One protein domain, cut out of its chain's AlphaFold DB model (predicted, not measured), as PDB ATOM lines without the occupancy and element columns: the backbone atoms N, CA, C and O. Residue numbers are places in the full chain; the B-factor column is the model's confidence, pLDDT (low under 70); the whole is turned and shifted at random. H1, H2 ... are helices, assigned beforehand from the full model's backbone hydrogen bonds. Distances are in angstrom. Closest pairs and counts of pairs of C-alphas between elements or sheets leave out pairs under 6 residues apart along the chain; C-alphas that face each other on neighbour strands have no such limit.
ATOM      1  N   ALA A 153      62.512  51.116  41.670       82.81
ATOM      2  CA  ALA A 153      62.271  49.786  41.118       82.81
ATOM      3  C   ALA A 153      61.632  48.830  42.126       82.81
ATOM      4  O   ALA A 153      60.719  48.088  41.770       82.81
ATOM      5  N   VAL A 154      62.096  48.858  43.377       86.19
ATOM      6  CA  VAL A 154      61.531  48.062  44.473       86.19
ATOM      7  C   VAL A 154      60.085  48.479  44.744       86.19
ATOM      8  O   VAL A 154      59.221  47.610  44.830       86.19
ATOM      9  N   ASP A 155      59.804  49.784  44.786       89.81
ATOM     10  CA  ASP A 155      58.443  50.318  44.902       89.81
ATOM     11  C   ASP A 155      57.579  49.889  43.722       89.81
ATOM     12  O   ASP A 155      56.498  49.350  43.924       89.81
ATOM     13  N   ALA A 156      58.058  50.062  42.486       87.56
ATOM     14  CA  ALA A 156      57.308  49.667  41.299       87.56
ATOM     15  C   ALA A 156      56.984  48.166  41.298       87.56
ATOM     16  O   ALA A 156      55.864  47.790  40.961       87.56
ATOM     17  N   ALA A 157      57.928  47.313  41.706       85.31
ATOM     18  CA  ALA A 157      57.714  45.874  41.819       85.31
ATOM     19  C   ALA A 157      56.687  45.532  42.909       85.31
ATOM     20  O   ALA A 157      55.748  44.781  42.651       85.31
ATOM     21  N   ALA A 158      56.836  46.110  44.106       89.12
ATOM     22  CA  ALA A 158      55.927  45.882  45.228       89.12
ATOM     23  C   ALA A 158      54.505  46.377  44.924       89.12
ATOM     24  O   ALA A 158      53.536  45.669  45.184       89.12
ATOM     25  N   LEU A 159      54.375  47.570  44.342       90.94
ATOM     26  CA  LEU A 159      53.094  48.187  44.002       90.94
ATOM     27  C   LEU A 159      52.411  47.495  42.823       90.94
ATOM     28  O   LEU A 159      51.189  47.362  42.839       90.94
ATOM     29  N   ALA A 160      53.166  47.038  41.819       85.50
ATOM     30  CA  ALA A 160      52.613  46.246  40.722       85.50
ATOM     31  C   ALA A 160      52.080  44.904  41.231       85.50
ATOM     32  O   ALA A 160      50.974  44.512  40.876       85.50
ATOM     33  N   PHE A 161      52.833  44.239  42.112       87.62
ATOM     34  CA  PHE A 161      52.387  43.005  42.747       87.62
ATOM     35  C   PHE A 161      51.143  43.229  43.616       87.62
ATOM     36  O   PHE A 161      50.150  42.526  43.466       87.62
ATOM     37  N   ALA A 162      51.145  44.266  44.458       90.50
ATOM     38  CA  ALA A 162      49.982  44.642  45.257       90.50
ATOM     39  C   ALA A 162      48.750  44.956  44.390       90.50
ATOM     40  O   ALA A 162      47.640  44.568  44.742       90.50
ATOM     41  N   SER A 163      48.941  45.627  43.251       89.75
ATOM     42  CA  SER A 163      47.865  45.913  42.298       89.75
ATOM     43  C   SER A 163      47.286  44.643  41.680       89.75
ATOM     44  O   SER A 163      46.070  44.549  41.547       89.75
ATOM     45  N   ASP A 164      48.133  43.675  41.314       86.81
ATOM     46  CA  ASP A 164      47.684  42.390  40.761       86.81
ATOM     47  C   ASP A 164      46.841  41.615  41.780       86.81
ATOM     48  O   ASP A 164      45.785  41.089  41.436       86.81
ATOM     49  N   LEU A 165      47.251  41.617  43.053       85.81
ATOM     50  CA  LEU A 165      46.492  40.968  44.122       85.81
ATOM     51  C   LEU A 165      45.160  41.653  44.406       85.81
ATOM     52  O   LEU A 165      44.142  40.978  44.532       85.81
ATOM     53  N   LEU A 166      45.147  42.984  44.475       88.25
ATOM     54  CA  LEU A 166      43.920  43.752  44.697       88.25
ATOM     55  C   LEU A 166      42.935  43.645  43.529       88.25
ATOM     56  O   LEU A 166      41.735  43.777  43.741       88.25
ATOM     57  N   GLY A 167      43.427  43.375  42.316       85.69
ATOM     58  CA  GLY A 167      42.583  43.069  41.161       85.69
ATOM     59  C   GLY A 167      41.916  41.690  41.223       85.69
ATOM     60  O   GLY A 167      40.983  41.443  40.466       85.69
ATOM     61  N   LYS A 168      42.382  40.791  42.102       83.69
ATOM     62  CA  LYS A 168      41.877  39.411  42.236       83.69
ATOM     63  C   LYS A 168      41.135  39.158  43.551       83.69
ATOM     64  O   LYS A 168      40.214  38.345  43.585       83.69
ATOM     65  N   HIS A 169      41.515  39.846  44.627       83.50
ATOM     66  CA  HIS A 169      41.032  39.585  45.985       83.50
ATOM     67  C   HIS A 169      40.763  40.882  46.764       83.50
ATOM     68  O   HIS A 169      41.389  41.918  46.535       83.50
ATOM     69  N   LYS A 170      39.860  40.827  47.757       87.38
ATOM     70  CA  LYS A 170      39.635  41.956  48.676       87.38
ATOM     71  C   LYS A 170      40.843  42.128  49.589       87.38
ATOM     72  O   LYS A 170      41.361  41.164  50.141       87.38
ATOM     73  N   PHE A 171      41.215  43.378  49.850       89.38
ATOM     74  CA  PHE A 171      42.337  43.732  50.728       89.38
ATOM     75  C   PHE A 171      42.333  43.002  52.084       89.38
ATOM     76  O   PHE A 171      43.363  42.477  52.500       89.38
ATOM     77  N   HIS A 172      41.181  42.928  52.761       88.06
ATOM     78  CA  HIS A 172      41.072  42.248  54.056       88.06
ATOM     79  C   HIS A 172      41.263  40.731  53.964       88.06
ATOM     80  O   HIS A 172      41.817  40.146  54.892       88.06
ATOM     81  N   ASP A 173      40.839  40.106  52.864       87.25
ATOM     82  CA  ASP A 173      41.034  38.672  52.650       87.25
ATOM     83  C   ASP A 173      42.513  38.372  52.391       87.25
ATOM     84  O   ASP A 173      43.072  37.517  53.064       87.25
ATOM     85  N   ILE A 174      43.189  39.170  51.551       88.06
ATOM     86  CA  ILE A 174      44.644  39.057  51.323       88.06
ATOM     87  C   ILE A 174      45.404  39.149  52.655       88.06
ATOM     88  O   ILE A 174      46.268  38.323  52.944       88.06
ATOM     89  N   GLN A 175      45.092  40.148  53.488       89.00
ATOM     90  CA  GLN A 175      45.769  40.326  54.775       89.00
ATOM     91  C   GLN A 175      45.525  39.165  55.737       89.00
ATOM     92  O   GLN A 175      46.462  38.745  56.415       89.00
ATOM     93  N   ARG A 176      44.286  38.663  55.807       86.25
ATOM     94  CA  ARG A 176      43.936  37.511  56.643       86.25
ATOM     95  C   ARG A 176      44.669  36.264  56.166       86.25
ATOM     96  O   ARG A 176      45.313  35.615  56.979       86.25
ATOM     97  N   ASP A 177      44.615  35.969  54.875       85.00
ATOM     98  CA  ASP A 177      45.167  34.744  54.305       85.00
ATOM     99  C   ASP A 177      46.705  34.724  54.452       85.00
ATOM    100  O   ASP A 177      47.274  33.725  54.889       85.00
ATOM    101  N   ILE A 178      47.385  35.860  54.234       85.06
ATOM    102  CA  ILE A 178      48.826  35.993  54.528       85.06
ATOM    103  C   ILE A 178      49.109  35.820  56.029       85.06
ATOM    104  O   ILE A 178      50.081  35.158  56.405       85.06
ATOM    105  N   ALA A 179      48.297  36.429  56.899       85.06
ATOM    106  CA  ALA A 179      48.476  36.340  58.346       85.06
ATOM    107  C   ALA A 179      48.274  34.911  58.877       85.06
ATOM    108  O   ALA A 179      48.994  34.495  59.786       85.06
ATOM    109  N   GLU A 180      47.326  34.164  58.308       85.06
ATOM    110  CA  GLU A 180      47.037  32.768  58.643       85.06
ATOM    111  C   GLU A 180      48.150  31.828  58.165       85.06
ATOM    112  O   GLU A 180      48.667  31.051  58.974       85.06
ATOM    113  N   GLU A 181      48.573  31.941  56.901       83.00
ATOM    114  CA  GLU A 181      49.594  31.063  56.313       83.00
ATOM    115  C   GLU A 181      50.955  31.254  56.996       83.00
ATOM    116  O   GLU A 181      51.607  30.291  57.406       83.00
ATOM    117  N   LEU A 182      51.368  32.509  57.197       82.56
ATOM    118  CA  LEU A 182      52.666  32.824  57.797       82.56
ATOM    119  C   LEU A 182      52.630  32.871  59.328       82.56
ATOM    120  O   LEU A 182      53.682  32.899  59.967       82.56
ATOM    121  N   ARG A 183      51.437  32.856  59.939       82.94
ATOM    122  CA  ARG A 183      51.217  33.014  61.390       82.94
ATOM    123  C   ARG A 183      51.815  34.311  61.936       82.94
ATOM    124  O   ARG A 183      52.498  34.320  62.964       82.94
ATOM    125  N   ILE A 184      51.570  35.418  61.239       83.75
ATOM    126  CA  ILE A 184      52.111  36.735  61.590       83.75
ATOM    127  C   ILE A 184      51.034  37.807  61.566       83.75
ATOM    128  O   ILE A 184      50.123  37.781  60.749       83.75
ATOM    129  N   VAL A 185      51.195  38.819  62.415       82.25
ATOM    130  CA  VAL A 185      50.440  40.066  62.277       82.25
ATOM    131  C   VAL A 185      51.227  40.975  61.345       82.25
ATOM    132  O   VAL A 185      52.347  41.370  61.673       82.25
ATOM    133  N   LEU A 186      50.661  41.286  60.179       82.75
ATOM    134  CA  LEU A 186      51.272  42.217  59.236       82.75
ATOM    135  C   LEU A 186      51.243  43.631  59.831       82.75
ATOM    136  O   LEU A 186      50.156  44.185  60.020       82.75
ATOM    137  N   PRO A 187      52.400  44.240  60.132       86.06
ATOM    138  CA  PRO A 187      52.413  45.573  60.702       86.06
ATOM    139  C   PRO A 187      51.929  46.594  59.671       86.06
ATOM    140  O   PRO A 187      52.196  46.475  58.476       86.06
ATOM    141  N   ILE A 188      51.267  47.639  60.157       86.44
ATOM    142  CA  ILE A 188      50.989  48.865  59.410       86.44
ATOM    143  C   ILE A 188      51.609  49.983  60.239       86.44
ATOM    144  O   ILE A 188      51.308  50.104  61.428       86.44
ATOM    145  N   LYS A 189      52.527  50.760  59.655       86.31
ATOM    146  CA  LYS A 189      53.034  51.947  60.353       86.31
ATOM    147  C   LYS A 189      51.934  52.995  60.426       86.31
ATOM    148  O   LYS A 189      51.153  53.122  59.490       86.31
ATOM    149  N   GLU A 190      51.918  53.757  61.510       85.62
ATOM    150  CA  GLU A 190      50.936  54.822  61.731       85.62
ATOM    151  C   GLU A 190      50.902  55.810  60.554       85.62
ATOM    152  O   GLU A 190      49.837  56.090  60.019       85.62
ATOM    153  N   ASP A 191      52.069  56.193  60.024       85.69
ATOM    154  CA  ASP A 191      52.178  57.076  58.852       85.69
ATOM    155  C   ASP A 191      51.538  56.506  57.568       85.69
ATOM    156  O   ASP A 191      51.199  57.254  56.656       85.69
ATOM    157  N   LEU A 192      51.388  55.180  57.466       87.94
ATOM    158  CA  LEU A 192      50.801  54.485  56.314       87.94
ATOM    159  C   LEU A 192      49.304  54.208  56.482       87.94
ATOM    160  O   LEU A 192      48.679  53.741  55.532       87.94
ATOM    161  N   SER A 193      48.703  54.476  57.646       87.31
ATOM    162  CA  SER A 193      47.297  54.122  57.887       87.31
ATOM    163  C   SER A 193      46.317  54.904  57.008       87.31
ATOM    164  O   SER A 193      45.199  54.448  56.786       87.31
ATOM    165  N   SER A 194      46.727  56.076  56.516       87.81
ATOM    166  CA  SER A 194      45.967  56.924  55.588       87.81
ATOM    167  C   SER A 194      46.324  56.696  54.113       87.81
ATOM    168  O   SER A 194      45.736  57.335  53.240       87.81
ATOM    169  N   ALA A 195      47.284  55.814  53.822       91.50
ATOM    170  CA  ALA A 195      47.713  55.520  52.461       91.50
ATOM    171  C   ALA A 195      46.664  54.698  51.697       91.50
ATOM    172  O   ALA A 195      45.773  54.078  52.281       91.50
ATOM    173  N   SER A 196      46.801  54.630  50.369       92.94
ATOM    174  CA  SER A 196      45.988  53.723  49.557       92.94
ATOM    175  C   SER A 196      46.211  52.262  49.974       92.94
ATOM    176  O   SER A 196      47.307  51.875  50.390       92.94
ATOM    177  N   LYS A 197      45.192  51.409  49.800       93.75
ATOM    178  CA  LYS A 197      45.301  49.957  50.057       93.75
ATOM    179  C   LYS A 197      46.476  49.331  49.298       93.75
ATOM    180  O   LYS A 197      47.153  48.457  49.831       93.75
ATOM    181  N   GLN A 198      46.744  49.819  48.085       93.50
ATOM    182  CA  GLN A 198      47.884  49.406  47.270       93.50
ATOM    183  C   GLN A 198      49.222  49.713  47.955       93.50
ATOM    184  O   GLN A 198      50.086  48.841  48.004       93.50
ATOM    185  N   ASN A 199      49.388  50.909  48.526       93.06
ATOM    186  CA  ASN A 199      50.621  51.288  49.219       93.06
ATOM    187  C   ASN A 199      50.797  50.511  50.526       93.06
ATOM    188  O   ASN A 199      51.905  50.060  50.820       93.06
ATOM    189  N   ILE A 200      49.713  50.306  51.282       93.88
ATOM    190  CA  ILE A 200      49.746  49.495  52.505       93.88
ATOM    191  C   ILE A 200      50.161  48.059  52.170       93.88
ATOM    192  O   ILE A 200      51.067  47.518  52.803       93.88
ATOM    193  N   LEU A 201      49.553  47.456  51.146       93.06
ATOM    194  CA  LEU A 201      49.893  46.098  50.728       93.06
ATOM    195  C   LEU A 201      51.316  46.021  50.158       93.06
ATOM    196  O   LEU A 201      52.058  45.104  50.494       93.06
ATOM    197  N   GLY A 202      51.747  47.012  49.373       92.88
ATOM    198  CA  GLY A 202      53.125  47.112  48.885       92.88
ATOM    199  C   GLY A 202      54.146  47.169  50.027       92.88
ATOM    200  O   GLY A 202      55.171  46.491  49.978       92.88
ATOM    201  N   TYR A 203      53.844  47.905  51.101       94.00
ATOM    202  CA  TYR A 203      54.668  47.923  52.313       94.00
ATOM    203  C   TYR A 203      54.705  46.549  52.992       94.00
ATOM    204  O   TYR A 203      55.776  46.082  53.380       94.00
ATOM    205  N   GLN A 204      53.559  45.877  53.102       93.06
ATOM    206  CA  GLN A 204      53.467  44.545  53.704       93.06
ATOM    207  C   GLN A 204      54.254  43.499  52.906       93.06
ATOM    208  O   GLN A 204      54.963  42.692  53.500       93.06
ATOM    209  N   VAL A 205      54.225  43.560  51.574       91.69
ATOM    210  CA  VAL A 205      55.035  42.704  50.692       91.69
ATOM    211  C   VAL A 205      56.531  42.913  50.945       91.69
ATOM    212  O   VAL A 205      57.280  41.947  51.080       91.69
ATOM    213  N   LEU A 206      56.981  44.165  51.074       90.69
ATOM    214  CA  LEU A 206      58.379  44.468  51.400       90.69
ATOM    215  C   LEU A 206      58.771  44.005  52.805       90.69
ATOM    216  O   LEU A 206      59.872  43.490  52.999       90.69
ATOM    217  N   TYR A 207      57.864  44.144  53.771       91.50
ATOM    218  CA  TYR A 207      58.066  43.652  55.131       91.50
ATOM    219  C   TYR A 207      58.269  42.131  55.144       91.50
ATOM    220  O   TYR A 207      59.189  41.632  55.793       91.50
ATOM    221  N   LEU A 208      57.458  41.406  54.375       90.06
ATOM    222  CA  LEU A 208      57.566  39.958  54.211       90.06
ATOM    223  C   LEU A 208      58.869  39.554  53.530       90.06
ATOM    224  O   LEU A 208      59.553  38.667  54.036       90.06
ATOM    225  N   LYS A 209      59.261  40.244  52.450       88.25
ATOM    226  CA  LYS A 209      60.564  40.030  51.801       88.25
ATOM    227  C   LYS A 209      61.685  40.150  52.817       88.25
ATOM    228  O   LYS A 209      62.542  39.277  52.897       88.25
ATOM    229  N   HIS A 210      61.692  41.238  53.584       86.44
ATOM    230  CA  HIS A 210      62.748  41.512  54.551       86.44
ATOM    231  C   HIS A 210      62.824  40.441  55.647       86.44
ATOM    232  O   HIS A 210      63.915  40.061  56.064       86.44
ATOM    233  N   ARG A 211      61.675  39.933  56.095       86.12
ATOM    234  CA  ARG A 211      61.592  38.950  57.173       86.12
ATOM    235  C   ARG A 211      61.912  37.523  56.721       86.12
ATOM    236  O   ARG A 211      62.715  36.856  57.364       86.12
ATOM    237  N   GLU A 212      61.272  37.058  55.652       85.50
ATOM    238  CA  GLU A 212      61.302  35.649  55.238       85.50
ATOM    239  C   GLU A 212      62.442  35.357  54.252       85.50
ATOM    240  O   GLU A 212      63.001  34.262  54.239       85.50
ATOM    241  N   ALA A 213      62.834  36.344  53.439       83.94
ATOM    242  CA  ALA A 213      63.854  36.176  52.407       83.94
ATOM    243  C   ALA A 213      64.752  37.424  52.264       83.94
ATOM    244  O   ALA A 213      64.843  38.000  51.171       83.94
ATOM    245  N   PRO A 214      65.458  37.852  53.333       78.44
ATOM    246  CA  PRO A 214      66.234  39.097  53.336       78.44
ATOM    247  C   PRO A 214      67.267  39.154  52.205       78.44
ATOM    248  O   PRO A 214      67.476  40.209  51.607       78.44
ATOM    249  N   ASP A 215      67.856  38.003  51.874       77.62
ATOM    250  CA  ASP A 215      68.914  37.862  50.874       77.62
ATOM    251  C   ASP A 215      68.417  37.650  49.441       77.62
ATOM    252  O   ASP A 215      69.211  37.750  48.500       77.62
ATOM    253  N   ALA A 216      67.135  37.321  49.268       75.50
ATOM    254  CA  ALA A 216      66.571  37.057  47.954       75.50
ATOM    255  C   ALA A 216      66.436  38.358  47.159       75.50
ATOM    256  O   ALA A 216      66.163  39.435  47.706       75.50
ATOM    257  N   SER A 217      66.603  38.261  45.838       75.56
ATOM    258  CA  SER A 217      66.209  39.366  44.973       75.56
ATOM    259  C   SER A 217      64.695  39.568  45.076       75.56
ATOM    260  O   SER A 217      63.948  38.616  45.310       75.56
ATOM    261  N   MET A 218      64.226  40.803  44.877       79.38
ATOM    262  CA  MET A 218      62.789  41.104  44.906       79.38
ATOM    263  C   MET A 218      62.006  40.205  43.941       79.38
ATOM    264  O   MET A 218      60.924  39.732  44.261       79.38
ATOM    265  N   LYS A 219      62.590  39.905  42.781       75.25
ATOM    266  CA  LYS A 219      62.012  39.005  41.785       75.25
ATOM    267  C   LYS A 219      61.850  37.578  42.315       75.25
ATOM    268  O   LYS A 219      60.778  37.003  42.163       75.25
ATOM    269  N   ASP A 220      62.907  37.008  42.893       77.69
ATOM    270  CA  ASP A 220      62.875  35.624  43.378       77.69
ATOM    271  C   ASP A 220      61.886  35.489  44.535       77.69
ATOM    272  O   ASP A 220      61.099  34.548  44.567       77.69
ATOM    273  N   PHE A 221      61.865  36.484  45.428       83.50
ATOM    274  CA  PHE A 221      60.879  36.553  46.496       83.50
ATOM    275  C   PHE A 221      59.452  36.599  45.942       83.50
ATOM    276  O   PHE A 221      58.648  35.762  46.321       83.50
ATOM    277  N   LEU A 222      59.137  37.521  45.024       84.50
ATOM    278  CA  LEU A 222      57.781  37.653  44.478       84.50
ATOM    279  C   LEU A 222      57.321  36.402  43.715       84.50
ATOM    280  O   LEU A 222      56.152  36.042  43.807       84.50
ATOM    281  N   ASN A 223      58.224  35.734  42.991       80.31
ATOM    282  CA  ASN A 223      57.915  34.481  42.301       80.31
ATOM    283  C   ASN A 223      57.616  33.346  43.283       80.31
ATOM    284  O   ASN A 223      56.647  32.626  43.089       80.31
ATOM    285  N   ASN A 224      58.420  33.200  44.338       82.19
ATOM    286  CA  ASN A 224      58.181  32.170  45.346       82.19
ATOM    287  C   ASN A 224      56.912  32.478  46.148       82.19
ATOM    288  O   ASN A 224      56.096  31.596  46.392       82.19
ATOM    289  N   PHE A 225      56.713  33.751  46.498       81.75
ATOM    290  CA  PHE A 225      55.561  34.226  47.256       81.75
ATOM    291  C   PHE A 225      54.249  33.993  46.499       81.75
ATOM    292  O   PHE A 225      53.277  33.522  47.089       81.75
ATOM    293  N   SER A 226      54.225  34.255  45.187       78.75
ATOM    294  CA  SER A 226      53.049  33.966  44.365       78.75
ATOM    295  C   SER A 226      52.780  32.468  44.242       78.75
ATOM    296  O   SER A 226      51.626  32.071  44.279       78.75
ATOM    297  N   THR A 227      53.808  31.620  44.151       76.19
ATOM    298  CA  THR A 227      53.605  30.168  44.026       76.19
ATOM    299  C   THR A 227      53.265  29.462  45.336       76.19
ATOM    300  O   THR A 227      52.546  28.470  45.312       76.19
ATOM    301  N   GLU A 228      53.804  29.915  46.470       72.44
ATOM    302  CA  GLU A 228      53.703  29.189  47.745       72.44
ATOM    303  C   GLU A 228      52.539  29.676  48.616       72.44
ATOM    304  O   GLU A 228      51.867  28.864  49.256       72.44
ATOM    305  N   ILE A 229      52.296  30.991  48.634       66.75
ATOM    306  CA  ILE A 229      51.378  31.642  49.583       66.75
ATOM    307  C   ILE A 229      50.089  32.082  48.890       66.75
ATOM    308  O   ILE A 229      49.013  32.006  49.475       66.75
ATOM    309  N   ILE A 230      50.185  32.495  47.624       66.31
ATOM    310  CA  ILE A 230      49.054  32.937  46.796       66.31
ATOM    311  C   ILE A 230      48.817  31.913  45.689       66.31
ATOM    312  O   ILE A 230      48.734  32.229  44.506       66.31
ATOM    313  N   ASP A 231      48.751  30.644  46.074       65.81
ATOM    314  CA  ASP A 231      48.211  29.639  45.172       65.81
ATOM    315  C   ASP A 231      46.726  29.985  44.968       65.81
ATOM    316  O   ASP A 231      45.943  29.925  45.921       65.81
ATOM    317  N   ASP A 232      46.342  30.388  43.750       57.12
ATOM    318  CA  ASP A 232      44.963  30.755  43.373       57.12
ATOM    319  C   ASP A 232      43.949  29.655  43.760       57.12
ATOM    320  O   ASP A 232      42.754  29.916  43.885       57.12
ATOM    321  N   SER A 233      44.409  28.416  43.982       53.22
ATOM    322  CA  SER A 233      43.583  27.309  44.474       53.22
ATOM    323  C   SER A 233      43.253  27.358  45.976       53.22
ATOM    324  O   SER A 233      42.313  26.689  46.411       53.22
ATOM    325  N   LYS A 234      44.003  28.129  46.775       60.28
ATOM    326  CA  LYS A 234      43.849  28.253  48.236       60.28
ATOM    327  C   LYS A 234      43.138  29.536  48.671       60.28
ATOM    328  O   LYS A 234      42.462  29.513  49.701       60.28
ATOM    329  N   MET A 235      43.270  30.636  47.926       60.03
ATOM    330  CA  MET A 235      42.578  31.888  48.257       60.03
ATOM    331  C   MET A 235      41.113  31.838  47.826       60.03
ATOM    332  O   MET A 235      40.783  31.367  46.738       60.03
ATOM    333  N   ARG A 236      40.207  32.343  48.674       58.16
ATOM    334  CA  ARG A 236      38.783  32.396  48.312       58.16
ATOM    335  C   ARG A 236      38.603  33.393  47.159       58.16
ATOM    336  O   ARG A 236      38.996  34.555  47.312       58.16
ATOM    337  N   PRO A 237      38.038  32.975  46.012       56.94
ATOM    338  CA  PRO A 237      37.787  33.886  44.908       56.94
ATOM    339  C   PRO A 237      36.795  34.971  45.329       56.94
ATOM    340  O   PRO A 237      35.931  34.757  46.182       56.94
ATOM    341  N   TYR A 238      36.939  36.148  44.726       50.69
ATOM    342  CA  TYR A 238      36.037  37.272  44.932       50.69
ATOM    343  C   TYR A 238      34.615  36.889  44.493       50.69
ATOM    344  O   TYR A 238      34.315  36.837  43.302       50.69
ATOM    345  N   GLU A 239      33.723  36.609  45.444       51.72
ATOM    346  CA  GLU A 239      32.293  36.519  45.153       51.72
ATOM    347  C   GLU A 239      31.737  37.942  45.022       51.72
ATOM    348  O   GLU A 239      31.739  38.712  45.991       51.72
ATOM    349  N   GLU A 240      31.287  38.288  43.809       45.59
ATOM    350  CA  GLU A 240      30.586  39.524  43.431       45.59
ATOM    351  C   GLU A 240      29.386  39.768  44.359       45.59
ATOM    352  O   GLU A 240      28.244  39.387  44.111       45.59
ATOM    353  N   THR A 241      29.654  40.394  45.496       42.88
ATOM    354  CA  THR A 241      28.650  40.765  46.487       42.88
ATOM    355  C   THR A 241      28.734  42.265  46.701       42.88
ATOM    356  O   THR A 241      29.313  42.746  47.667       42.88
ATOM    357  N   GLY A 242      28.146  42.987  45.744       47.00
ATOM    358  CA  GLY A 242      27.591  44.327  45.926       47.00
ATOM    359  C   GLY A 242      28.574  45.499  45.947       47.00
ATOM    360  O   GLY A 242      29.234  45.746  46.949       47.00
ATOM    361  N   GLY A 243      28.530  46.292  44.871       48.66
ATOM    362  CA  GLY A 243      28.737  47.744  44.887       48.66
ATOM    363  C   GLY A 243      30.137  48.225  45.256       48.66
ATOM    364  O   GLY A 243      30.317  48.826  46.312       48.66
ATOM    365  N   VAL A 244      31.109  48.008  44.369       46.59
ATOM    366  CA  VAL A 244      32.347  48.796  44.364       46.59
ATOM    367  C   VAL A 244      32.106  50.042  43.513       46.59
ATOM    368  O   VAL A 244      31.407  49.994  42.508       46.59
ATOM    369  N   ASP A 245      32.622  51.170  43.983       52.91
ATOM    370  CA  ASP A 245      32.530  52.478  43.346       52.91
ATOM    371  C   ASP A 245      33.217  52.426  41.964       52.91
ATOM    372  O   ASP A 245      34.435  52.240  41.883       52.91
ATOM    373  N   ASP A 246      32.447  52.579  40.876       53.28
ATOM    374  CA  ASP A 246      32.868  52.447  39.460       53.28
ATOM    375  C   ASP A 246      34.104  53.301  39.079       53.28
ATOM    376  O   ASP A 246      34.675  53.161  37.990       53.28
ATOM    377  N   GLN A 247      34.516  54.236  39.942       50.19
ATOM    378  CA  GLN A 247      35.707  55.066  39.763       50.19
ATOM    379  C   GLN A 247      37.021  54.383  40.184       50.19
ATOM    380  O   GLN A 247      38.035  54.630  39.530       50.19
ATOM    381  N   GLU A 248      37.034  53.520  41.209       51.22
ATOM    382  CA  GLU A 248      38.247  52.781  41.622       51.22
ATOM    383  C   GLU A 248      38.563  51.646  40.634       51.22
ATOM    384  O   GLU A 248      39.721  51.445  40.262       51.22
ATOM    385  N   GLU A 249      37.536  50.960  40.127       48.19
ATOM    386  CA  GLU A 249      37.687  49.855  39.172       48.19
ATOM    387  C   GLU A 249      38.245  50.340  37.822       48.19
ATOM    388  O   GLU A 249      39.175  49.748  37.271       48.19
ATOM    389  N   LYS A 250      37.804  51.517  37.350       50.47
ATOM    390  CA  LYS A 250      38.366  52.163  36.149       50.47
ATOM    391  C   LYS A 250      39.802  52.665  36.328       50.47
ATOM    392  O   LYS A 250      40.526  52.760  35.336       50.47
ATOM    393  N   GLN A 251      40.232  52.984  37.553       50.34
ATOM    394  CA  GLN A 251      41.638  53.309  37.833       50.34
ATOM    395  C   GLN A 251      42.518  52.049  37.870       50.34
ATOM    396  O   GLN A 251      43.650  52.090  37.390       50.34
ATOM    397  N   LEU A 252      41.995  50.923  38.364       43.12
ATOM    398  CA  LEU A 252      42.704  49.639  38.432       43.12
ATOM    399  C   LEU A 252      42.836  48.953  37.059       43.12
ATOM    400  O   LEU A 252      43.895  48.399  36.756       43.12
ATOM    401  N   GLU A 253      41.832  49.053  36.178       44.75
ATOM    402  CA  GLU A 253      41.903  48.481  34.820       44.75
ATOM    403  C   GLU A 253      42.979  49.129  33.929       44.75
ATOM    404  O   GLU A 253      43.529  48.474  33.036       44.75
ATOM    405  N   GLN A 254      43.351  50.389  34.187       40.72
ATOM    406  CA  GLN A 254      44.433  51.062  33.456       40.72
ATOM    407  C   GLN A 254      45.840  50.600  33.874       40.72
ATOM    408  O   GLN A 254      46.812  50.896  33.174       40.72
ATOM    409  N   VAL A 255      45.974  49.817  34.952       40.31
ATOM    410  CA  VAL A 255      47.260  49.328  35.478       40.31
ATOM    411  C   VAL A 255      47.402  47.816  35.254       40.31
ATOM    412  O   VAL A 255      47.878  47.072  36.103       40.31
ATOM    413  N   LYS A 256      47.066  47.318  34.057       35.09
ATOM    414  CA  LYS A 256      47.501  45.976  33.615       35.09
ATOM    415  C   LYS A 256      48.983  46.003  33.217       35.09
ATOM    416  O   LYS A 256      49.359  45.860  32.053       35.09
ATOM    417  N   VAL A 257      49.857  46.229  34.196       36.59
ATOM    418  CA  VAL A 257      51.307  46.109  34.022       36.59
ATOM    419  C   VAL A 257      51.641  44.622  34.053       36.59
ATOM    420  O   VAL A 257      51.604  43.993  35.104       36.59
ATOM    421  N   ARG A 258      51.949  44.035  32.890       35.09
ATOM    422  CA  ARG A 258      52.429  42.646  32.826       35.09
ATOM    423  C   ARG A 258      53.636  42.479  33.769       35.09
ATOM    424  O   ARG A 258      54.628  43.190  33.571       35.09
ATOM    425  N   PRO A 259      53.618  41.504  34.704       35.25
ATOM    426  CA  PRO A 259      54.732  41.234  35.621       35.25
ATOM    427  C   PRO A 259      56.052  40.967  34.888       35.25
ATOM    428  O   PRO A 259      57.136  41.205  35.412       35.25
ATOM    429  N   THR A 260      55.971  40.541  33.625       34.69
ATOM    430  CA  THR A 260      57.102  40.179  32.769       34.69
ATOM    431  C   THR A 260      58.100  41.311  32.518       34.69
ATOM    432  O   THR A 260      59.271  41.026  32.297       34.69
ATOM    433  N   ALA A 261      57.696  42.583  32.611       35.00
ATOM    434  CA  ALA A 261      58.616  43.710  32.424       35.00
ATOM    435  C   ALA A 261      59.503  44.000  33.656       35.00
ATOM    436  O   ALA A 261      60.532  44.658  33.528       35.00
ATOM    437  N   VAL A 262      59.140  43.484  34.837       40.22
ATOM    438  CA  VAL A 262      59.901  43.633  36.098       40.22
ATOM    439  C   VAL A 262      60.918  42.484  36.280       40.22
ATOM    440  O   VAL A 262      61.847  42.559  37.082       40.22
TER     441      VAL A 262
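What this domain is: This is residues 153 to 262 of the 500 residues of an uncharacterized protein of Rhizobium leguminosarum (UniProt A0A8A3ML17). Two helices, H1 and H3, cross near their middles as a steep X and make the core; H4 runs roughly alongside H1, and H2 lies more loosely alongside H3 at a small angle. Away from this cluster, residues 240 to 248, including the first part of H5, stick out as an arm, and the stretch after H5 comes back so that the last printed C-alpha is 8.3 A from the first. The printed part has 110 residues with five named helices, H1 H2 H3 H4 H5 along the chain, and no named strand; the class is all helix. It is compact, with a radius of gyration of the C-alphas of 13.8 A, and spans 41 by 33 by 30 A.

How they stand to each other: The longest helix is H3, residues 197 to 212. It touches H1, residues 153 to 166; their closest C-alphas, those of Ala 158 and Gly 202, are 4.8 A apart. These two run opposite ways at a steep tilt of 65 degrees. H4, residues 218 to 228, only just touches H1, with 3 pairs of C-alphas within 8 A, the closest being Val 154 and Met 218 at 7.1 A. H4 and H1 run the same way at a shallow tilt of 22 degrees. H4 is close to H3 but not clearly touching, about perpendicular at 87 degrees, with the C-alphas of Lys 209 and Phe 221 closest at 6.4 A. H2, residues 171 to 182, is close to H3 but not clearly touching; the C-alphas of Phe 171 and Lys 197 are closest at 6.9 A, and the two run the same way at a shallow tilt of 10 degrees. H5, residues 246 to 253, is close to H1 but not clearly touching, its nearest pair of C-alphas being Ser 163 and Leu 252 at 7.4 A. H5 is apart from H2, H3 and H4. In H1, H2, H3 and H4 each O i to N i+4 pair is within hydrogen-bond range; in H5, 3 of 4 are.

Where its parts are: H3 is 22.1 A long and begins at C-alpha 197, (45.301, 49.957, 50.057). H1, 19.6 A long, begins at C-alpha 153, (62.271, 49.786, 41.118). H2 measures 16.6 A, H4 15.3 A and H5 10.9 A; H5 ends at C-alpha 253, (41.903, 48.481, 34.820).

The domain as a whole: The two C-alphas farthest apart, those of Asp 215 and Gly 242, are 42.1 A apart. The printed part has no cut. The links H2 to H3, with 14 residues, and H4 to H5, with 17, are long; H1 to H2 and H3 to H4 are tight. The mean pLDDT of the printed part is 74.4, and residues 229 to 262 are under 70.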